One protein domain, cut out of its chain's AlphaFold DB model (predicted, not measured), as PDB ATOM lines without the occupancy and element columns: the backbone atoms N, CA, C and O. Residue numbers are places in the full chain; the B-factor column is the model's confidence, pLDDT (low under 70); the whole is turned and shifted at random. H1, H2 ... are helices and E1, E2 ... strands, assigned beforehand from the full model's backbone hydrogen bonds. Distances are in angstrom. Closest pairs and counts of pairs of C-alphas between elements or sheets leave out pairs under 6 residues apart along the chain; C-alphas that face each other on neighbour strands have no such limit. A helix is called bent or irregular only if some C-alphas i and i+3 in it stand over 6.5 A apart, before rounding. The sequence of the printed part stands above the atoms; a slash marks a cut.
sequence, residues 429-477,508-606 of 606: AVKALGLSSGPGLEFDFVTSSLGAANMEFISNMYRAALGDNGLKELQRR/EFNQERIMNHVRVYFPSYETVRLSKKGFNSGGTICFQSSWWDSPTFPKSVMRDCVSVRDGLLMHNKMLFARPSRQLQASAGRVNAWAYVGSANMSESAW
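What this domain is: This is residues 429 to 477 and 508 to 606 of the 606 residues of the protein "Phospholipase D/nuclease" of Choiromyces venosus 120613-1 (UniProt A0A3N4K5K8). A twisted sheet of five strands makes the core, with the long helix H2 laid across one of its faces and H4 beside H2. Past one end of the strands, H5 and H6 form a small helical corner; past the other end, the little strand hairpin E5 and E6 extends the shape, and H3 stands off beyond H2. The printed part has 148 residues, with seven named helices and seven named strands in the order H1 E1 H2 H3 H4 E2 H5 H6 H7 E3 E4 E5 E6 E7. The large sheet runs E3 E2 E1 E4 E7 and is mixed, E5 and E6 make an antiparallel sheet of two, and the class is mixed, helices and strands. The whole is compact, with a radius of gyration of the C-alphas of 16.2 A, and it spans 46 by 35 by 23 A.

Where its parts are: Find C-alpha 429 at (-27.946, -6.155, 39.604), where H1, residues 429 to 432, begins. E1 follows at residues 442 to 446, 13.5 A long. Look next for C-alpha 455 at (-50.422, -2.817, 42.000); from there H2 runs 16.5 A to residue 466. H3 is residues 471 to 477, and after the cut H4 is residues 511 to 517. E2 covers residues 518 to 522 over 13.2 A. Then come H5, residues 525 to 530, and H6, residues 534 to 540 over 12.5 A, which is irregular: its C-alphas 537 and 540 are 7.3 A apart. H7 is residues 545 to 549 and E3 is residues 558 to 560. E4, residues 573 to 578, is 16.7 A long. E5, residues 583 to 585, and E6, residues 588 to 590, lead to E7, residues 593 to 597, 13.6 A long, which ends at C-alpha 597 at (-31.519, 6.529, 33.852).

How they stand to each other: Start at E1, an inner strand. It is antiparallel to E4 at 169 degrees, with N 444 and O 576 2.9 A apart, and parallel to E2 at 14 degrees, with N 519 and O 443 at 2.8 A. At the edges, E3 is parallel to E2, N 559 to O 520 at 2.8 A, and E7 is antiparallel to E4, N 595 to O 575 at 2.8 A. These N and O pairs are within hydrogen-bond range. H2 is on the sheet at a height of 10.2 A, the helix of its two layers, a sheet with helix on one face; it runs across the strands, at 65 degrees to E1 on the local plane. H4 only grazes the sheet with residues 514 to 517, and it touches H2, Gln 511 to Ser 459 at 6.3 A between C-alphas, at a steep tilt of 55 degrees, the same way. H2 touches H1 with residues 464 to 466 alone, the closest C-alphas being Val 430 and Ala 465 at 6.6 A. H3 is apart from H2, only just, at 8.0 A. E2, H5 H6 H7 and E3 form a strand-helix-strand unit, two parallel neighbour strands with helices between. H5 and H6 touch only at the corner, C-alphas of Val 528 and Gly 534 at 5.6 A, and H7 touches no helix. E5 and E6 are a hairpin, N 583 to O 590 at 2.8 A, within hydrogen-bond range; E6 runs on into E7 at 79 degrees. In H2, H3, H5 and H7 every O i to N i+4 pair is within hydrogen-bond range; H4 has 2 of 3, H6 has 0 of 3 but 2 of 4 O i to N i+3 pairs, and H1 is too short for an i+4 pair.

The domain as a whole: The two C-alphas farthest apart, those of Gln 475 and Lys 533, are 49.5 A apart. Residues 478 to 507 are not printed, and C-alphas 477 and 508 are 15.3 A apart across that cut. Of the links printed whole, E3 to E4, residues 561 to 572, is long. The mean pLDDT of the printed part is 93.1, and no printed residue is under 70. The printed part ends at Trp 606, the chain's last residue.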
ATOM      1  N   ALA A 429     -28.937  -7.179  39.285       97.12
ATOM      2  CA  ALA A 429     -27.946  -6.155  39.604       97.12
ATOM      3  C   ALA A 429     -27.886  -5.837  41.108       97.12
ATOM      4  O   ALA A 429     -26.797  -5.799  41.686       97.12
ATOM      5  N   VAL A 430     -29.040  -5.657  41.759       96.94
ATOM      6  CA  VAL A 430     -29.144  -5.423  43.209       96.94
ATOM      7  C   VAL A 430     -28.499  -6.576  43.976       96.94
ATOM      8  O   VAL A 430     -27.661  -6.353  44.854       96.94
ATOM      9  N   LYS A 431     -28.810  -7.819  43.594       94.94
ATOM     10  CA  LYS A 431     -28.218  -9.012  44.204       94.94
ATOM     11  C   LYS A 431     -26.705  -9.088  43.976       94.94
ATOM     12  O   LYS A 431     -25.961  -9.347  44.918       94.94
ATOM     13  N   ALA A 432     -26.235  -8.820  42.756       94.50
ATOM     14  CA  ALA A 432     -24.814  -8.868  42.398       94.50
ATOM     15  C   ALA A 432     -23.964  -7.831  43.155       94.50
ATOM     16  O   ALA A 432     -22.795  -8.083  43.451       94.50
ATOM     17  N   LEU A 433     -24.543  -6.679  43.494       95.94
ATOM     18  CA  LEU A 433     -23.886  -5.641  44.293       95.94
ATOM     19  C   LEU A 433     -23.968  -5.894  45.811       95.94
ATOM     20  O   LEU A 433     -23.349  -5.160  46.582       95.94
ATOM     21  N   GLY A 434     -24.699  -6.923  46.256       95.44
ATOM     22  CA  GLY A 434     -24.951  -7.172  47.678       95.44
ATOM     23  C   GLY A 434     -25.878  -6.127  48.307       95.44
ATOM     24  O   GLY A 434     -25.709  -5.775  49.470       95.44
ATOM     25  N   LEU A 435     -26.825  -5.596  47.526       96.06
ATOM     26  CA  LEU A 435     -27.764  -4.545  47.939       96.06
ATOM     27  C   LEU A 435     -29.147  -5.084  48.339       96.06
ATOM     28  O   LEU A 435     -30.051  -4.301  48.634       96.06
ATOM     29  N   SER A 436     -29.319  -6.406  48.369       93.75
ATOM     30  CA  SER A 436     -30.531  -7.046  48.884       93.75
ATOM     31  C   SER A 436     -30.719  -6.717  50.364       93.75
ATOM     32  O   SER A 436     -29.871  -7.042  51.195       93.75
ATOM     33  N   SER A 437     -31.827  -6.054  50.686       89.62
ATOM     34  CA  SER A 437     -32.101  -5.529  52.030       89.62
ATOM     35  C   SER A 437     -32.990  -6.432  52.882       89.62
ATOM     36  O   SER A 437     -32.783  -6.491  54.100       89.62
ATOM     37  N   GLY A 438     -33.897  -7.173  52.242       84.38
ATOM     38  CA  GLY A 438     -35.012  -7.847  52.910       84.38
ATOM     39  C   GLY A 438     -36.160  -6.872  53.217       84.38
ATOM     40  O   GLY A 438     -36.164  -5.756  52.690       84.38
ATOM     41  N   PRO A 439     -37.124  -7.275  54.056       83.62
ATOM     42  CA  PRO A 439     -38.301  -6.467  54.368       83.62
ATOM     43  C   PRO A 439     -37.992  -5.070  54.947       83.62
ATOM     44  O   PRO A 439     -36.928  -4.811  55.522       83.62
ATOM     45  N   GLY A 440     -38.945  -4.145  54.782       88.25
ATOM     46  CA  GLY A 440     -38.836  -2.760  55.257       88.25
ATOM     47  C   GLY A 440     -37.993  -1.828  54.375       88.25
ATOM     48  O   GLY A 440     -37.386  -0.882  54.881       88.25
ATOM     49  N   LEU A 441     -37.906  -2.090  53.068       95.31
ATOM     50  CA  LEU A 441     -37.289  -1.169  52.115       95.31
ATOM     51  C   LEU A 441     -38.233   0.007  51.842       95.31
ATOM     52  O   LEU A 441     -39.347  -0.210  51.401       95.31
ATOM     53  N   GLU A 442     -37.787   1.254  51.980       97.62
ATOM     54  CA  GLU A 442     -38.534   2.395  51.435       97.62
ATOM     55  C   GLU A 442     -38.150   2.623  49.964       97.62
ATOM     56  O   GLU A 442     -36.964   2.740  49.634       97.62
ATOM     57  N   PHE A 443     -39.154   2.698  49.088       97.81
ATOM     58  CA  PHE A 443     -39.012   2.803  47.636       97.81
ATOM     59  C   PHE A 443     -39.612   4.123  47.140       97.81
ATOM     60  O   PHE A 443     -40.823   4.335  47.185       97.81
ATOM     61  N   ASP A 444     -38.768   5.013  46.626       98.56
ATOM     62  CA  ASP A 444     -39.166   6.310  46.081       98.56
ATOM     63  C   ASP A 444     -38.794   6.377  44.595       98.56
ATOM     64  O   ASP A 444     -37.617   6.288  44.247       98.56
ATOM     65  N   PHE A 445     -39.772   6.557  43.708       98.56
ATOM     66  CA  PHE A 445     -39.544   6.578  42.262       98.56
ATOM     67  C   PHE A 445     -40.015   7.885  41.632       98.56
ATOM     68  O   PHE A 445     -41.198   8.206  41.654       98.56
ATOM     69  N   VAL A 446     -39.095   8.624  41.021       98.25
ATOM     70  CA  VAL A 446     -39.369   9.837  40.245       98.25
ATOM     71  C   VAL A 446     -39.554   9.461  38.784       98.25
ATOM     72  O   VAL A 446     -38.718   8.754  38.218       98.25
ATOM     73  N   THR A 447     -40.629   9.934  38.153       97.62
ATOM     74  CA  THR A 447     -40.896   9.645  36.745       97.62
ATOM     75  C   THR A 447     -41.571  10.809  36.026       97.62
ATOM     76  O   THR A 447     -42.311  11.583  36.623       97.62
ATOM     77  N   SER A 448     -41.338  10.918  34.719       95.75
ATOM     78  CA  SER A 448     -42.008  11.897  33.843       95.75
ATOM     79  C   SER A 448     -43.011  11.242  32.901       95.75
ATOM     80  O   SER A 448     -43.684  11.923  32.134       95.75
ATOM     81  N   SER A 449     -43.164   9.920  32.956       95.31
ATOM     82  CA  SER A 449     -44.282   9.245  32.317       95.31
ATOM     83  C   SER A 449     -44.726   8.034  33.119       95.31
ATOM     84  O   SER A 449     -43.904   7.319  33.685       95.31
ATOM     85  N   LEU A 450     -46.031   7.800  33.138       93.50
ATOM     86  CA  LEU A 450     -46.647   6.633  33.754       93.50
ATOM     87  C   LEU A 450     -47.344   5.829  32.670       93.50
ATOM     88  O   LEU A 450     -48.125   6.397  31.908       93.50
ATOM     89  N   GLY A 451     -47.042   4.531  32.604       90.94
ATOM     90  CA  GLY A 451     -47.784   3.578  31.778       90.94
ATOM     91  C   GLY A 451     -49.108   3.167  32.427       90.94
ATOM     92  O   GLY A 451     -49.539   3.762  33.416       90.94
ATOM     93  N   ALA A 452     -49.711   2.087  31.927       91.06
ATOM     94  CA  ALA A 452     -50.840   1.405  32.568       91.06
ATOM     95  C   ALA A 452     -50.403   0.640  33.841       91.06
ATOM     96  O   ALA A 452     -50.628  -0.560  33.971       91.06
ATOM     97  N   ALA A 453     -49.713   1.325  34.758       93.19
ATOM     98  CA  ALA A 453     -49.177   0.740  35.978       93.19
ATOM     99  C   ALA A 453     -50.310   0.257  36.897       93.19
ATOM    100  O   ALA A 453     -51.300   0.951  37.112       93.19
ATOM    101  N   ASN A 454     -50.133  -0.924  37.476       93.75
ATOM    102  CA  ASN A 454     -51.057  -1.522  38.433       93.75
ATOM    103  C   ASN A 454     -50.294  -1.959  39.697       93.75
ATOM    104  O   ASN A 454     -49.059  -1.915  39.743       93.75
ATOM    105  N   MET A 455     -51.024  -2.371  40.735       92.50
ATOM    106  CA  MET A 455     -50.422  -2.817  42.000       92.50
ATOM    107  C   MET A 455     -49.446  -3.990  41.828       92.50
ATOM    108  O   MET A 455     -48.429  -4.036  42.521       92.50
ATOM    109  N   GLU A 456     -49.709  -4.912  40.901       92.19
ATOM    110  CA  GLU A 456     -48.844  -6.069  40.655       92.19
ATOM    111  C   GLU A 456     -47.501  -5.648  40.047       92.19
ATOM    112  O   GLU A 456     -46.452  -6.002  40.586       92.19
ATOM    113  N   PHE A 457     -47.524  -4.812  39.006       94.31
ATOM    114  CA  PHE A 457     -46.325  -4.256  38.385       94.31
ATOM    115  C   PHE A 457     -45.476  -3.454  39.377       94.31
ATOM    116  O   PHE A 457     -44.266  -3.668  39.478       94.31
ATOM    117  N   ILE A 458     -46.093  -2.569  40.167       95.62
ATOM    118  CA  ILE A 458     -45.360  -1.805  41.187       95.62
ATOM    119  C   ILE A 458     -44.756  -2.742  42.241       95.62
ATOM    120  O   ILE A 458     -43.619  -2.542  42.667       95.62
ATOM    121  N   SER A 459     -45.470  -3.805  42.615       94.00
ATOM    122  CA  SER A 459     -44.943  -4.814  43.534       94.00
ATOM    123  C   SER A 459     -43.757  -5.585  42.937       94.00
ATOM    124  O   SER A 459     -42.814  -5.899  43.661       94.00
ATOM    125  N   ASN A 460     -43.759  -5.866  41.628       94.38
ATOM    126  CA  ASN A 460     -42.612  -6.457  40.926       94.38
ATOM    127  C   ASN A 460     -41.397  -5.527  40.954       94.38
ATOM    128  O   ASN A 460     -40.297  -5.970  41.274       94.38
ATOM    129  N   MET A 461     -41.599  -4.232  40.708       96.75
ATOM    130  CA  MET A 461     -40.536  -3.229  40.807       96.75
ATOM    131  C   MET A 461     -39.965  -3.114  42.223       96.75
ATOM    132  O   MET A 461     -38.746  -3.051  42.397       96.75
ATOM    133  N   TYR A 462     -40.825  -3.135  43.243       96.25
ATOM    134  CA  TYR A 462     -40.407  -3.151  44.644       96.25
ATOM    135  C   TYR A 462     -39.555  -4.388  44.967       96.25
ATOM    136  O   TYR A 462     -38.461  -4.269  45.515       96.25
ATOM    137  N   ARG A 463     -39.995  -5.579  44.547       94.88
ATOM    138  CA  ARG A 463     -39.238  -6.828  44.727       94.88
ATOM    139  C   ARG A 463     -37.922  -6.848  43.952       94.88
ATOM    140  O   ARG A 463     -36.915  -7.320  44.479       94.88
ATOM    141  N   ALA A 464     -37.883  -6.275  42.751       96.19
ATOM    142  CA  ALA A 464     -36.634  -6.076  42.021       96.19
ATOM    143  C   ALA A 464     -35.651  -5.209  42.818       96.19
ATOM    144  O   ALA A 464     -34.465  -5.528  42.895       96.19
ATOM    145  N   ALA A 465     -36.136  -4.177  43.511       96.75
ATOM    146  CA  ALA A 465     -35.314  -3.381  44.421       96.75
ATOM    147  C   ALA A 465     -34.859  -4.149  45.687       96.75
ATOM    148  O   ALA A 465     -33.855  -3.782  46.299       96.75
ATOM    149  N   LEU A 466     -35.519  -5.252  46.051       94.44
ATOM    150  CA  LEU A 466     -35.040  -6.205  47.067       94.44
ATOM    151  C   LEU A 466     -34.006  -7.208  46.519       94.44
ATOM    152  O   LEU A 466     -33.333  -7.903  47.287       94.44
ATOM    153  N   GLY A 467     -33.831  -7.273  45.198       94.00
ATOM    154  CA  GLY A 467     -32.945  -8.218  44.518       94.00
ATOM    155  C   GLY A 467     -33.632  -9.500  44.041       94.00
ATOM    156  O   GLY A 467     -32.947 -10.485  43.751       94.00
ATOM    157  N   ASP A 468     -34.965  -9.515  43.962       92.56
ATOM    158  CA  ASP A 468     -35.711 -10.565  43.266       92.56
ATOM    159  C   ASP A 468     -35.667 -10.315  41.756       92.56
ATOM    160  O   ASP A 468     -36.070  -9.262  41.274       92.56
ATOM    161  N   ASN A 469     -35.187 -11.288  40.991       90.06
ATOM    162  CA  ASN A 469     -35.108 -11.191  39.536       90.06
ATOM    163  C   ASN A 469     -36.381 -11.686  38.828       90.06
ATOM    164  O   ASN A 469     -36.338 -11.917  37.628       90.06
ATOM    165  N   GLY A 470     -37.482 -11.899  39.556       86.56
ATOM    166  CA  GLY A 470     -38.761 -12.370  39.014       86.56
ATOM    167  C   GLY A 470     -38.945 -13.889  39.090       86.56
ATOM    168  O   GLY A 470     -40.033 -14.399  38.821       86.56
ATOM    169  N   LEU A 471     -37.927 -14.647  39.516       85.19
ATOM    170  CA  LEU A 471     -38.045 -16.102  39.631       85.19
ATOM    171  C   LEU A 471     -39.043 -16.518  40.720       85.19
ATOM    172  O   LEU A 471     -39.822 -17.449  40.507       85.19
ATOM    173  N   LYS A 472     -39.048 -15.827  41.873       81.81
ATOM    174  CA  LYS A 472     -40.000 -16.127  42.959       81.81
ATOM    175  C   LYS A 472     -41.444 -15.866  42.509       81.81
ATOM    176  O   LYS A 472     -42.347 -16.642  42.825       81.81
ATOM    177  N   GLU A 473     -41.667 -14.793  41.747       77.38
ATOM    178  CA  GLU A 473     -42.962 -14.461  41.138       77.38
ATOM    179  C   GLU A 473     -43.421 -15.559  40.167       77.38
ATOM    180  O   GLU A 473     -44.535 -16.074  40.301       77.38
ATOM    181  N   LEU A 474     -42.555 -15.963  39.232       79.25
ATOM    182  CA  LEU A 474     -42.863 -16.995  38.242       79.25
ATOM    183  C   LEU A 474     -43.221 -18.333  38.906       79.25
ATOM    184  O   LEU A 474     -44.209 -18.975  38.542       79.25
ATOM    185  N   GLN A 475     -42.450 -18.740  39.917       80.38
ATOM    186  CA  GLN A 475     -42.726 -19.946  40.699       80.38
ATOM    187  C   GLN A 475     -44.068 -19.853  41.433       80.38
ATOM    188  O   GLN A 475     -44.819 -20.829  41.459       80.38
ATOM    189  N   ARG A 476     -44.416 -18.681  41.990       71.81
ATOM    190  CA  ARG A 476     -45.728 -18.464  42.612       71.81
ATOM    191  C   ARG A 476     -46.844 -18.655  41.593       71.81
ATOM    192  O   ARG A 476     -47.733 -19.453  41.876       71.81
ATOM    193  N   ARG A 477     -46.792 -17.972  40.441       71.56
ATOM    194  CA  ARG A 477     -47.838 -18.057  39.405       71.56
ATOM    195  C   ARG A 477     -48.095 -19.512  39.007       71.56
ATOM    196  O   ARG A 477     -49.243 -19.956  39.070       71.56
ATOM    197  N   GLU A 508     -42.953  -9.167  51.957       74.88
ATOM    198  CA  GLU A 508     -42.399  -9.110  50.587       74.88
ATOM    199  C   GLU A 508     -43.452  -9.258  49.471       74.88
ATOM    200  O   GLU A 508     -43.187  -8.927  48.305       74.88
ATOM    201  N   PHE A 509     -44.635  -9.795  49.784       79.62
ATOM    202  CA  PHE A 509     -45.607 -10.211  48.765       79.62
ATOM    203  C   PHE A 509     -47.023  -9.684  48.953       79.62
ATOM    204  O   PHE A 509     -47.787  -9.683  47.981       79.62
ATOM    205  N   ASN A 510     -47.375  -9.202  50.140       88.19
ATOM    206  CA  ASN A 510     -48.644  -8.536  50.366       88.19
ATOM    207  C   ASN A 510     -48.643  -7.161  49.690       88.19
ATOM    208  O   ASN A 510     -47.937  -6.242  50.107       88.19
ATOM    209  N   GLN A 511     -49.437  -7.021  48.628       89.00
ATOM    210  CA  GLN A 511     -49.441  -5.806  47.815       89.00
ATOM    211  C   GLN A 511     -49.826  -4.568  48.630       89.00
ATOM    212  O   GLN A 511     -49.220  -3.519  48.440       89.00
ATOM    213  N   GLU A 512     -50.779  -4.675  49.560       88.94
ATOM    214  CA  GLU A 512     -51.203  -3.539  50.388       88.94
ATOM    215  C   GLU A 512     -50.072  -3.059  51.301       88.94
ATOM    216  O   GLU A 512     -49.812  -1.857  51.379       88.94
ATOM    217  N   ARG A 513     -49.341  -3.991  51.927       90.00
ATOM    218  CA  ARG A 513     -48.164  -3.654  52.739       90.00
ATOM    219  C   ARG A 513     -47.063  -3.021  51.896       90.00
ATOM    220  O   ARG A 513     -46.524  -1.992  52.290       90.00
ATOM    221  N   ILE A 514     -46.781  -3.574  50.713       93.44
ATOM    222  CA  ILE A 514     -45.796  -3.007  49.780       93.44
ATOM    223  C   ILE A 514     -46.152  -1.558  49.428       93.44
ATOM    224  O   ILE A 514     -45.281  -0.689  49.466       93.44
ATOM    225  N   MET A 515     -47.424  -1.259  49.138       94.81
ATOM    226  CA  MET A 515     -47.840   0.105  48.792       94.81
ATOM    227  C   MET A 515     -47.586   1.120  49.922       94.81
ATOM    228  O   MET A 515     -47.398   2.298  49.628       94.81
ATOM    229  N   ASN A 516     -47.504   0.699  51.192       94.81
ATOM    230  CA  ASN A 516     -47.160   1.599  52.304       94.81
ATOM    231  C   ASN A 516     -45.696   2.071  52.269       94.81
ATOM    232  O   ASN A 516     -45.381   3.136  52.804       94.81
ATOM    233  N   HIS A 517     -44.822   1.314  51.606       96.06
ATOM    234  CA  HIS A 517     -43.400   1.618  51.459       96.06
ATOM    235  C   HIS A 517     -43.049   2.271  50.116       96.06
ATOM    236  O   HIS A 517     -41.909   2.692  49.908       96.06
ATOM    237  N   VAL A 518     -44.014   2.370  49.198       97.88
ATOM    238  CA  VAL A 518     -43.812   2.894  47.846       97.88
ATOM    239  C   VAL A 518     -44.331   4.324  47.727       97.88
ATOM    240  O   VAL A 518     -45.452   4.651  48.121       97.88
ATOM    241  N   ARG A 519     -43.523   5.191  47.114       98.50
ATOM    242  CA  ARG A 519     -43.897   6.555  46.726       98.50
ATOM    243  C   ARG A 519     -43.492   6.794  45.280       98.50
ATOM    244  O   ARG A 519     -42.326   6.637  44.926       98.50
ATOM    245  N   VAL A 520     -44.444   7.186  44.441       98.38
ATOM    246  CA  VAL A 520     -44.203   7.507  43.029       98.38
ATOM    247  C   VAL A 520     -44.453   8.993  42.809       98.38
ATOM    248  O   VAL A 520     -45.561   9.480  43.016       98.38
ATOM    249  N   TYR A 521     -43.418   9.714  42.395       98.31
ATOM    250  CA  TYR A 521     -43.439  11.158  42.204       98.31
ATOM    251  C   TYR A 521     -43.681  11.479  40.733       98.31
ATOM    252  O   TYR A 521     -42.882  11.116  39.865       98.31
ATOM    253  N   PHE A 522     -44.778  12.184  40.475       97.56
ATOM    254  CA  PHE A 522     -45.172  12.688  39.163       97.56
ATOM    255  C   PHE A 522     -45.828  14.066  39.346       97.56
ATOM    256  O   PHE A 522     -46.574  14.243  40.311       97.56
ATOM    257  N   PRO A 523     -45.553  15.063  38.488       97.00
ATOM    258  CA  PRO A 523     -46.043  16.419  38.713       97.00
ATOM    259  C   PRO A 523     -47.568  16.489  38.608       97.00
ATOM    260  O   PRO A 523     -48.179  15.943  37.687       97.00
ATOM    261  N   SER A 524     -48.186  17.191  39.553       95.75
ATOM    262  CA  SER A 524     -49.616  17.472  39.540       95.75
ATOM    263  C   SER A 524     -49.988  18.475  38.447       95.75
ATOM    264  O   SER A 524     -49.145  19.186  37.891       95.75
ATOM    265  N   TYR A 525     -51.290  18.579  38.173       95.19
ATOM    266  CA  TYR A 525     -51.834  19.627  37.307       95.19
ATOM    267  C   TYR A 525     -51.377  21.024  37.746       95.19
ATOM    268  O   TYR A 525     -51.001  21.840  36.907       95.19
ATOM    269  N   GLU A 526     -51.380  21.286  39.055       96.69
ATOM    270  CA  GLU A 526     -51.007  22.586  39.606       96.69
ATOM    271  C   GLU A 526     -49.513  22.861  39.441       96.69
ATOM    272  O   GLU A 526     -49.140  23.943  38.995       96.69
ATOM    273  N   THR A 527     -48.666  21.859  39.680       96.81
ATOM    274  CA  THR A 527     -47.221  21.951  39.436       96.81
ATOM    275  C   THR A 527     -46.913  22.299  37.980       96.81
ATOM    276  O   THR A 527     -46.080  23.163  37.716       96.81
ATOM    277  N   VAL A 528     -47.614  21.689  37.017       96.50
ATOM    278  CA  VAL A 528     -47.458  22.028  35.591       96.50
ATOM    279  C   VAL A 528     -48.049  23.401  35.262       96.50
ATOM    280  O   VAL A 528     -47.505  24.120  34.431       96.50
ATOM    281  N   ARG A 529     -49.153  23.802  35.897       96.44
ATOM    282  CA  ARG A 529     -49.762  25.123  35.683       96.44
ATOM    283  C   ARG A 529     -48.843  26.255  36.148       96.44
ATOM    284  O   ARG A 529     -48.749  27.269  35.461       96.44
ATOM    285  N   LEU A 530     -48.194  26.071  37.298       95.88
ATOM    286  CA  LEU A 530     -47.305  27.047  37.932       95.88
ATOM    287  C   LEU A 530     -45.864  26.999  37.407       95.88
ATOM    288  O   LEU A 530     -45.076  27.891  37.723       95.88
ATOM    289  N   SER A 531     -45.498  25.988  36.615       95.50
ATOM    290  CA  SER A 531     -44.157  25.895  36.045       95.50
ATOM    291  C   SER A 531     -43.874  27.021  35.046       95.50
ATOM    292  O   SER A 531     -44.762  27.690  34.504       95.50
ATOM    293  N   LYS A 532     -42.592  27.206  34.730       93.19
ATOM    294  CA  LYS A 532     -42.170  28.099  33.653       93.19
ATOM    295  C   LYS A 532     -42.815  27.678  32.333       93.19
ATOM    296  O   LYS A 532     -42.671  26.546  31.881       93.19
ATOM    297  N   LYS A 533     -43.477  28.636  31.678       90.12
ATOM    298  CA  LYS A 533     -44.287  28.450  30.454       90.12
ATOM    299  C   LYS A 533     -45.550  27.588  30.646       90.12
ATOM    300  O   LYS A 533     -46.212  27.287  29.650       90.12
ATOM    301  N   GLY A 534     -45.913  27.245  31.886       92.88
ATOM    302  CA  GLY A 534     -47.135  26.521  32.242       92.88
ATOM    303  C   GLY A 534     -47.312  25.230  31.440       92.88
ATOM    304  O   GLY A 534     -46.344  24.540  31.113       92.88
ATOM    305  N   PHE A 535     -48.545  24.951  31.007       92.50
ATOM    306  CA  PHE A 535     -48.893  23.747  30.238       92.50
ATOM    307  C   PHE A 535     -48.069  23.524  28.961       92.50
ATOM    308  O   PHE A 535     -47.886  22.377  28.560       92.50
ATOM    309  N   ASN A 536     -47.504  24.576  28.356       88.69
ATOM    310  CA  ASN A 536     -46.651  24.430  27.169       88.69
ATOM    311  C   ASN A 536     -45.339  23.681  27.468       88.69
ATOM    312  O   ASN A 536     -44.700  23.176  26.550       88.69
ATOM    313  N   SER A 537     -44.933  23.595  28.738       85.12
ATOM    314  CA  SER A 537     -43.769  22.815  29.178       85.12
ATOM    315  C   SER A 537     -44.099  21.348  29.493       85.12
ATOM    316  O   SER A 537     -43.196  20.520  29.580       85.12
ATOM    317  N   GLY A 538     -45.386  20.994  29.604       85.44
ATOM    318  CA  GLY A 538     -45.844  19.653  29.975       85.44
ATOM    319  C   GLY A 538     -45.823  18.625  28.841       85.44
ATOM    320  O   GLY A 538     -46.067  17.450  29.087       85.44
ATOM    321  N   GLY A 539     -45.515  19.019  27.600       85.00
ATOM    322  CA  GLY A 539     -45.596  18.128  26.433       85.00
ATOM    323  C   GLY A 539     -44.696  16.888  26.510       85.00
ATOM    324  O   GLY A 539     -44.978  15.877  25.869       85.00
ATOM    325  N   THR A 540     -43.620  16.924  27.300       81.75
ATOM    326  CA  THR A 540     -42.713  15.786  27.539       81.75
ATOM    327  C   THR A 540     -43.127  14.895  28.711       81.75
ATOM    328  O   THR A 540     -42.526  13.841  28.916       81.75
ATOM    329  N   ILE A 541     -44.177  15.278  29.438       88.44
ATOM    330  CA  ILE A 541     -44.662  14.607  30.641       88.44
ATOM    331  C   ILE A 541     -45.976  13.905  30.312       88.44
ATOM    332  O   ILE A 541     -46.964  14.540  29.956       88.44
ATOM    333  N   CYS A 542     -45.982  12.574  30.367       90.69
ATOM    334  CA  CYS A 542     -47.042  11.779  29.747       90.69
ATOM    335  C   CYS A 542     -47.726  10.836  30.725       90.69
ATOM    336  O   CYS A 542     -47.110   9.891  31.217       90.69
ATOM    337  N   PHE A 543     -49.027  11.028  30.909       93.50
ATOM    338  CA  PHE A 543     -49.877  10.104  31.642       93.50
ATOM    339  C   PHE A 543     -51.306  10.182  31.099       93.50
ATOM    340  O   PHE A 543     -51.855  11.274  30.962       93.50
ATOM    341  N   GLN A 544     -51.888   9.039  30.726       93.12
ATOM    342  CA  GLN A 544     -53.250   8.997  30.193       93.12
ATOM    343  C   GLN A 544     -54.277   8.979  31.327       93.12
ATOM    344  O   GLN A 544     -54.129   8.222  32.287       93.12
ATOM    345  N   SER A 545     -55.351   9.762  31.191       93.38
ATOM    346  CA  SER A 545     -56.442   9.794  32.176       93.38
ATOM    347  C   SER A 545     -57.102   8.427  32.354       93.38
ATOM    348  O   SER A 545     -57.385   8.034  33.478       93.38
ATOM    349  N   SER A 546     -57.252   7.653  31.276       95.56
ATOM    350  CA  SER A 546     -57.786   6.285  31.320       95.56
ATOM    351  C   SER A 546     -56.979   5.355  32.231       95.56
ATOM    352  O   SER A 546     -57.555   4.499  32.898       95.56
ATOM    353  N   TRP A 547     -55.654   5.523  32.291       94.50
ATOM    354  CA  TRP A 547     -54.796   4.746  33.185       94.50
ATOM    355  C   TRP A 547     -54.937   5.199  34.636       94.50
ATOM    356  O   TRP A 547     -54.994   4.352  35.518       94.50
ATOM    357  N   TRP A 548     -55.063   6.506  34.889       94.44
ATOM    358  CA  TRP A 548     -55.374   7.024  36.226       94.44
ATOM    359  C   TRP A 548     -56.739   6.545  36.730       94.44
ATOM    360  O   TRP A 548     -56.881   6.191  37.898       94.44
ATOM    361  N   ASP A 549     -57.749   6.539  35.867       94.94
ATOM    362  CA  ASP A 549     -59.117   6.161  36.219       94.94
ATOM    363  C   ASP A 549     -59.317   4.644  36.332       94.94
ATOM    364  O   ASP A 549     -60.347   4.203  36.843       94.94
ATOM    365  N   SER A 550     -58.322   3.846  35.928       93.69
ATOM    366  CA  SER A 550     -58.335   2.396  36.111       93.69
ATOM    367  C   SER A 550     -58.518   2.023  37.591       93.69
ATOM    368  O   SER A 550     -57.813   2.560  38.451       93.69
ATOM    369  N   PRO A 551     -59.396   1.053  37.919       91.44
ATOM    370  CA  PRO A 551     -59.610   0.616  39.299       91.44
ATOM    371  C   PRO A 551     -58.376  -0.051  39.921       91.44
ATOM    372  O   PRO A 551     -58.272  -0.124  41.140       91.44
ATOM    373  N   THR A 552     -57.439  -0.534  39.101       90.19
ATOM    374  CA  THR A 552     -56.209  -1.205  39.553       90.19
ATOM    375  C   THR A 552     -55.020  -0.259  39.708       90.19
ATOM    376  O   THR A 552     -53.957  -0.688  40.166       90.19
ATOM    377  N   PHE A 553     -55.169   1.015  39.326       94.75
ATOM    378  CA  PHE A 553     -54.101   1.998  39.451       94.75
ATOM    379  C   PHE A 553     -53.952   2.442  40.920       94.75
ATOM    380  O   PHE A 553     -54.909   2.956  41.512       94.75
ATOM    381  N   PRO A 554     -52.765   2.295  41.536       93.56
ATOM    382  CA  PRO A 554     -52.573   2.570  42.957       93.56
ATOM    383  C   PRO A 554     -52.430   4.072  43.241       93.56
ATOM    384  O   PRO A 554     -51.347   4.589  43.494       93.56
ATOM    385  N   LYS A 555     -53.549   4.805  43.249       95.31
ATOM    386  CA  LYS A 555     -53.564   6.263  43.506       95.31
ATOM    387  C   LYS A 555     -52.900   6.653  44.832       95.31
ATOM    388  O   LYS A 555     -52.316   7.730  44.925       95.31
ATOM    389  N   SER A 556     -52.960   5.787  45.845       95.44
ATOM    390  CA  SER A 556     -52.423   6.038  47.191       95.44
ATOM    391  C   SER A 556     -50.901   6.209  47.240       95.44
ATOM    392  O   SER A 556     -50.405   6.896  48.139       95.44
ATOM    393  N   VAL A 557     -50.147   5.653  46.282       97.38
ATOM    394  CA  VAL A 557     -48.675   5.785  46.257       97.38
ATOM    395  C   VAL A 557     -48.200   7.074  45.592       97.38
ATOM    396  O   VAL A 557     -47.029   7.438  45.702       97.38
ATOM    397  N   MET A 558     -49.092   7.790  44.911       97.94
ATOM    398  CA  MET A 558     -48.730   8.952  44.111       97.94
ATOM    399  C   MET A 558     -48.416  10.167  44.981       97.94
ATOM    400  O   MET A 558     -49.086  10.442  45.980       97.94
ATOM    401  N   ARG A 559     -47.378  10.904  44.603       98.12
ATOM    402  CA  ARG A 559     -46.922  12.140  45.241       98.12
ATOM    403  C   ARG A 559     -46.674  13.186  44.163       98.12
ATOM    404  O   ARG A 559     -46.215  12.853  43.072       98.12
ATOM    405  N   ASP A 560     -46.963  14.443  44.482       97.62
ATOM    406  CA  ASP A 560     -46.615  15.551  43.594       97.62
ATOM    407  C   ASP A 560     -45.088  15.681  43.498       97.62
ATOM    408  O   ASP A 560     -44.380  15.567  44.502       97.62
ATOM    409  N   CYS A 561     -44.579  15.883  42.286       96.94
ATOM    410  CA  CYS A 561     -43.151  16.018  42.019       96.94
ATOM    411  C   CYS A 561     -42.809  17.479  41.748       96.94
ATOM    412  O   CYS A 561     -43.031  17.978  40.647       96.94
ATOM    413  N   VAL A 562     -42.252  18.149  42.755       96.00
ATOM    414  CA  VAL A 562     -41.885  19.566  42.688       96.00
ATOM    415  C   VAL A 562     -40.366  19.693  42.701       96.00
ATOM    416  O   VAL A 562     -39.703  19.183  43.607       96.00
ATOM    417  N   SER A 563     -39.804  20.379  41.702       94.62
ATOM    418  CA  SER A 563     -38.372  20.675  41.689       94.62
ATOM    419  C   SER A 563     -38.016  21.671  42.791       94.62
ATOM    420  O   SER A 563     -38.727  22.642  43.035       94.62
ATOM    421  N   VAL A 564     -36.850  21.481  43.407       94.00
ATOM    422  CA  VAL A 564     -36.252  22.484  44.303       94.00
ATOM    423  C   VAL A 564     -35.803  23.742  43.551       94.00
ATOM    424  O   VAL A 564     -35.539  24.773  44.168       94.00
ATOM    425  N   ARG A 565     -35.680  23.665  42.219       94.12
ATOM    426  CA  ARG A 565     -35.483  24.822  41.347       94.12
ATOM    427  C   ARG A 565     -36.859  25.343  40.953       94.12
ATOM    428  O   ARG A 565     -37.519  24.758  40.099       94.12
ATOM    429  N   ASP A 566     -37.268  26.427  41.605       94.12
ATOM    430  CA  ASP A 566     -38.613  26.993  41.489       94.12
ATOM    431  C   ASP A 566     -39.057  27.151  40.029       94.12
ATOM    432  O   ASP A 566     -38.324  27.707  39.213       94.12
ATOM    433  N   GLY A 567     -40.231  26.623  39.687       93.19
ATOM    434  CA  GLY A 567     -40.790  26.653  38.335       93.19
ATOM    435  C   GLY A 567     -40.220  25.646  37.319       93.19
ATOM    436  O   GLY A 567     -40.701  25.649  36.183       93.19
ATOM    437  N   LEU A 568     -39.247  24.785  37.659       94.88
ATOM    438  CA  LEU A 568     -38.789  23.709  36.755       94.88
ATOM    439  C   LEU A 568     -39.669  22.474  36.847       94.88
ATOM    440  O   LEU A 568     -39.966  21.980  37.934       94.88
ATOM    441  N   LEU A 569     -39.954  21.899  35.682       95.88
ATOM    442  CA  LEU A 569     -40.435  20.529  35.598       95.88
ATOM    443  C   LEU A 569     -39.270  19.542  35.553       95.88
ATOM    444  O   LEU A 569     -38.166  19.868  35.119       95.88
ATOM    445  N   MET A 570     -39.523  18.320  36.012       95.81
ATOM    446  CA  MET A 570     -38.530  17.252  36.091       95.81
ATOM    447  C   MET A 570     -38.812  16.193  35.020       95.81
ATOM    448  O   MET A 570     -39.871  15.570  35.014       95.81
ATOM    449  N   HIS A 571     -37.848  15.963  34.125       96.25
ATOM    450  CA  HIS A 571     -37.884  14.898  33.115       96.25
ATOM    451  C   HIS A 571     -36.881  13.766  33.413       96.25
ATOM    452  O   HIS A 571     -36.653  12.859  32.606       96.25
ATOM    453  N   ASN A 572     -36.308  13.756  34.615       95.69
ATOM    454  CA  ASN A 572     -35.493  12.653  35.107       95.69
ATOM    455  C   ASN A 572     -36.334  11.433  35.512       95.69
ATOM    456  O   ASN A 572     -37.559  11.484  35.644       95.69
ATOM    457  N   LYS A 573     -35.649  10.289  35.599       97.62
ATOM    458  CA  LYS A 573     -36.199   9.033  36.096       97.62
ATOM    459  C   LYS A 573     -35.200   8.458  37.077       97.62
ATOM    460  O   LYS A 573     -34.045   8.212  36.715       97.62
ATOM    461  N   MET A 574     -35.627   8.332  38.323       98.00
ATOM    462  CA  MET A 574     -34.754   7.938  39.419       98.00
ATOM    463  C   MET A 574     -35.512   7.042  40.376       98.00
ATOM    464  O   MET A 574     -36.677   7.293  40.662       98.00
ATOM    465  N   LEU A 575     -34.827   6.038  40.898       98.44
ATOM    466  CA  LEU A 575     -35.312   5.220  41.998       98.44
ATOM    467  C   LEU A 575     -34.348   5.399  43.160       98.44
ATOM    468  O   LEU A 575     -33.149   5.219  42.977       98.44
ATOM    469  N   PHE A 576     -34.871   5.726  44.336       98.38
ATOM    470  CA  PHE A 576     -34.150   5.705  45.597       98.38
ATOM    471  C   PHE A 576     -34.685   4.562  46.452       98.38
ATOM    472  O   PHE A 576     -35.883   4.467  46.712       98.38
ATOM    473  N   ALA A 577     -33.773   3.711  46.895       97.94
ATOM    474  CA  ALA A 577     -34.058   2.557  47.720       97.94
ATOM    475  C   ALA A 577     -33.348   2.753  49.062       97.94
ATOM    476  O   ALA A 577     -32.117   2.863  49.116       97.94
ATOM    477  N   ARG A 578     -34.128   2.845  50.141       97.44
ATOM    478  CA  ARG A 578     -33.639   3.126  51.497       97.44
ATOM    479  C   ARG A 578     -33.990   1.953  52.418       97.44
ATOM    480  O   ARG A 578     -35.107   1.895  52.927       97.44
ATOM    481  N   PRO A 579     -33.069   0.994  52.587       95.19
ATOM    482  CA  PRO A 579     -33.234  -0.118  53.516       95.19
ATOM    483  C   PRO A 579     -33.488   0.343  54.958       95.19
ATOM    484  O   PRO A 579     -32.938   1.352  55.398       95.19
ATOM    485  N   SER A 580     -34.229  -0.459  55.724       92.25
ATOM    486  CA  SER A 580     -34.453  -0.272  57.168       92.25
ATOM    487  C   SER A 580     -33.175  -0.380  58.015       92.25
ATOM    488  O   SER A 580     -33.126   0.086  59.154       92.25
ATOM    489  N   ARG A 581     -32.118  -0.981  57.457       91.69
ATOM    490  CA  ARG A 581     -30.825  -1.213  58.109       91.69
ATOM    491  C   ARG A 581     -29.663  -0.957  57.159       91.69
ATOM    492  O   ARG A 581     -29.784  -1.099  55.947       91.69
ATOM    493  N   GLN A 582     -28.499  -0.657  57.722       94.00
ATOM    494  CA  GLN A 582     -27.268  -0.556  56.942       94.00
ATOM    495  C   GLN A 582     -26.900  -1.917  56.330       94.00
ATOM    496  O   GLN A 582     -26.858  -2.932  57.027       94.00
ATOM    497  N   LEU A 583     -26.606  -1.924  55.032       93.12
ATOM    498  CA  LEU A 583     -26.222  -3.111  54.275       93.12
ATOM    499  C   LEU A 583     -24.704  -3.244  54.180       93.12
ATOM    500  O   LEU A 583     -23.979  -2.248  54.123       93.12
ATOM    501  N   GLN A 584     -24.236  -4.488  54.088       92.69
ATOM    502  CA  GLN A 584     -22.852  -4.815  53.764       92.69
ATOM    503  C   GLN A 584     -22.762  -5.182  52.275       92.69
ATOM    504  O   GLN A 584     -22.870  -6.348  51.905       92.69
ATOM    505  N   ALA A 585     -22.591  -4.169  51.427       91.56
ATOM    506  CA  ALA A 585     -22.487  -4.319  49.979       91.56
ATOM    507  C   ALA A 585     -21.058  -4.685  49.540       91.56
ATOM    508  O   ALA A 585     -20.099  -4.594  50.313       91.56
ATOM    509  N   SER A 586     -20.886  -5.024  48.259       85.44
ATOM    510  CA  SER A 586     -19.572  -5.318  47.663       85.44
ATOM    511  C   SER A 586     -18.573  -4.155  47.784       85.44
ATOM    512  O   SER A 586     -17.363  -4.368  47.852       85.44
ATOM    513  N   ALA A 587     -19.087  -2.925  47.845       82.62
ATOM    514  CA  ALA A 587     -18.323  -1.686  47.970       82.62
ATOM    515  C   ALA A 587     -18.094  -1.232  49.424       82.62
ATOM    516  O   ALA A 587     -17.485  -0.187  49.650       82.62
ATOM    517  N   GLY A 588     -18.592  -1.989  50.406       90.94
ATOM    518  CA  GLY A 588     -18.575  -1.632  51.823       90.94
ATOM    519  C   GLY A 588     -19.969  -1.348  52.380       90.94
ATOM    520  O   GLY A 588     -20.976  -1.846  51.882       90.94
ATOM    521  N   ARG A 589     -20.029  -0.565  53.460       94.00
ATOM    522  CA  ARG A 589     -21.285  -0.262  54.160       94.00
ATOM    523  C   ARG A 589     -22.116   0.762  53.392       94.00
ATOM    524  O   ARG A 589     -21.613   1.834  53.067       94.00
ATOM    525  N   VAL A 590     -23.388   0.449  53.154       93.69
ATOM    526  CA  VAL A 590     -24.314   1.274  52.364       93.69
ATOM    527  C   VAL A 590     -25.627   1.461  53.125       93.69
ATOM    528  O   VAL A 590     -26.201   0.496  53.617       93.69
ATOM    529  N   ASN A 591     -26.111   2.703  53.220       94.62
ATOM    530  CA  ASN A 591     -27.399   3.023  53.862       94.62
ATOM    531  C   ASN A 591     -28.559   3.142  52.864       94.62
ATOM    532  O   ASN A 591     -29.713   3.083  53.263       94.62
ATOM    533  N   ALA A 592     -28.257   3.385  51.589       96.31
ATOM    534  CA  ALA A 592     -29.224   3.554  50.515       96.31
ATOM    535  C   ALA A 592     -28.514   3.416  49.167       96.31
ATOM    536  O   ALA A 592     -27.306   3.643  49.073       96.31
ATOM    537  N   TRP A 593     -29.265   3.104  48.121       97.12
ATOM    538  CA  TRP A 593     -28.767   3.117  46.751       97.12
ATOM    539  C   TRP A 593     -29.773   3.804  45.830       97.12
ATOM    540  O   TRP A 593     -30.932   4.015  46.192       97.12
ATOM    541  N   ALA A 594     -29.304   4.196  44.646       97.81
ATOM    542  CA  ALA A 594     -30.151   4.831  43.654       97.81
ATOM    543  C   ALA A 594     -29.898   4.283  42.249       97.81
ATOM    544  O   ALA A 594     -28.763   3.968  41.886       97.81
ATOM    545  N   TYR A 595     -30.961   4.222  41.456       98.19
ATOM    546  CA  TYR A 595     -30.903   4.094  40.005       98.19
ATOM    547  C   TYR A 595     -31.164   5.463  39.376       98.19
ATOM    548  O   TYR A 595     -32.050   6.199  39.809       98.19
ATOM    549  N   VAL A 596     -30.398   5.788  38.334       97.50
ATOM    550  CA  VAL A 596     -30.561   6.994  37.515       97.50
ATOM    551  C   VAL A 596     -30.488   6.567  36.056       97.50
ATOM    552  O   VAL A 596     -29.521   5.922  35.654       97.50
ATOM    553  N   GLY A 597     -31.493   6.923  35.257       95.94
ATOM    554  CA  GLY A 597     -31.519   6.529  33.852       95.94
ATOM    555  C   GLY A 597     -32.731   7.045  33.087       95.94
ATOM    556  O   GLY A 597     -33.254   8.128  33.356       95.94
ATOM    557  N   SER A 598     -33.157   6.273  32.088       95.62
ATOM    558  CA  SER A 598     -34.222   6.656  31.157       95.62
ATOM    559  C   SER A 598     -35.554   5.934  31.381       95.62
ATOM    560  O   SER A 598     -36.536   6.314  30.744       95.62
ATOM    561  N   ALA A 599     -35.605   4.883  32.206       96.81
ATOM    562  CA  ALA A 599     -36.794   4.042  32.353       96.81
ATOM    563  C   ALA A 599     -37.886   4.745  33.173       96.81
ATOM    564  O   ALA A 599     -37.685   5.091  34.335       96.81
ATOM    565  N   ASN A 600     -39.044   4.966  32.554       97.19
ATOM    566  CA  ASN A 600     -40.239   5.461  33.236       97.19
ATOM    567  C   ASN A 600     -40.912   4.350  34.056       97.19
ATOM    568  O   ASN A 600     -40.590   3.175  33.889       97.19
ATOM    569  N   MET A 601     -41.867   4.708  34.917       96.19
ATOM    570  CA  MET A 601     -42.682   3.729  35.646       96.19
ATOM    571  C   MET A 601     -43.744   3.131  34.703       96.19
ATOM    572  O   MET A 601     -44.896   3.565  34.654       96.19
ATOM    573  N   SER A 602     -43.320   2.169  33.883       95.06
ATOM    574  CA  SER A 602     -44.155   1.487  32.887       95.06
ATOM    575  C   SER A 602     -43.627   0.085  32.587       95.06
ATOM    576  O   SER A 602     -42.420  -0.051  32.383       95.06
ATOM    577  N   GLU A 603     -44.518  -0.891  32.419       92.94
ATOM    578  CA  GLU A 603     -44.182  -2.260  31.977       92.94
ATOM    579  C   GLU A 603     -43.463  -2.293  30.617       92.94
ATOM    580  O   GLU A 603     -42.638  -3.147  30.349       92.94
ATOM    581  N   SER A 604     -43.702  -1.325  29.729       92.50
ATOM    582  CA  SER A 604     -42.967  -1.270  28.456       92.50
ATOM    583  C   SER A 604     -41.474  -0.953  28.613       92.50
ATOM    584  O   SER A 604     -40.708  -1.136  27.668       92.50
ATOM    585  N   ALA A 605     -41.071  -0.382  29.752       94.50
ATOM    586  CA  ALA A 605     -39.692   0.024  30.014       94.50
ATOM    587  C   ALA A 605     -38.936  -0.965  30.911       94.50
ATOM    588  O   ALA A 605     -37.705  -0.950  30.885       94.50
ATOM    589  N   TRP A 606     -39.649  -1.774  31.692       94.38
ATOM    590  CA  TRP A 606     -39.141  -2.658  32.736       94.38
ATOM    591  C   TRP A 606     -39.647  -4.066  32.506       94.38
ATOM    592  O   TRP A 606     -38.820  -4.991  32.640       94.38
TER     593      TRP A 606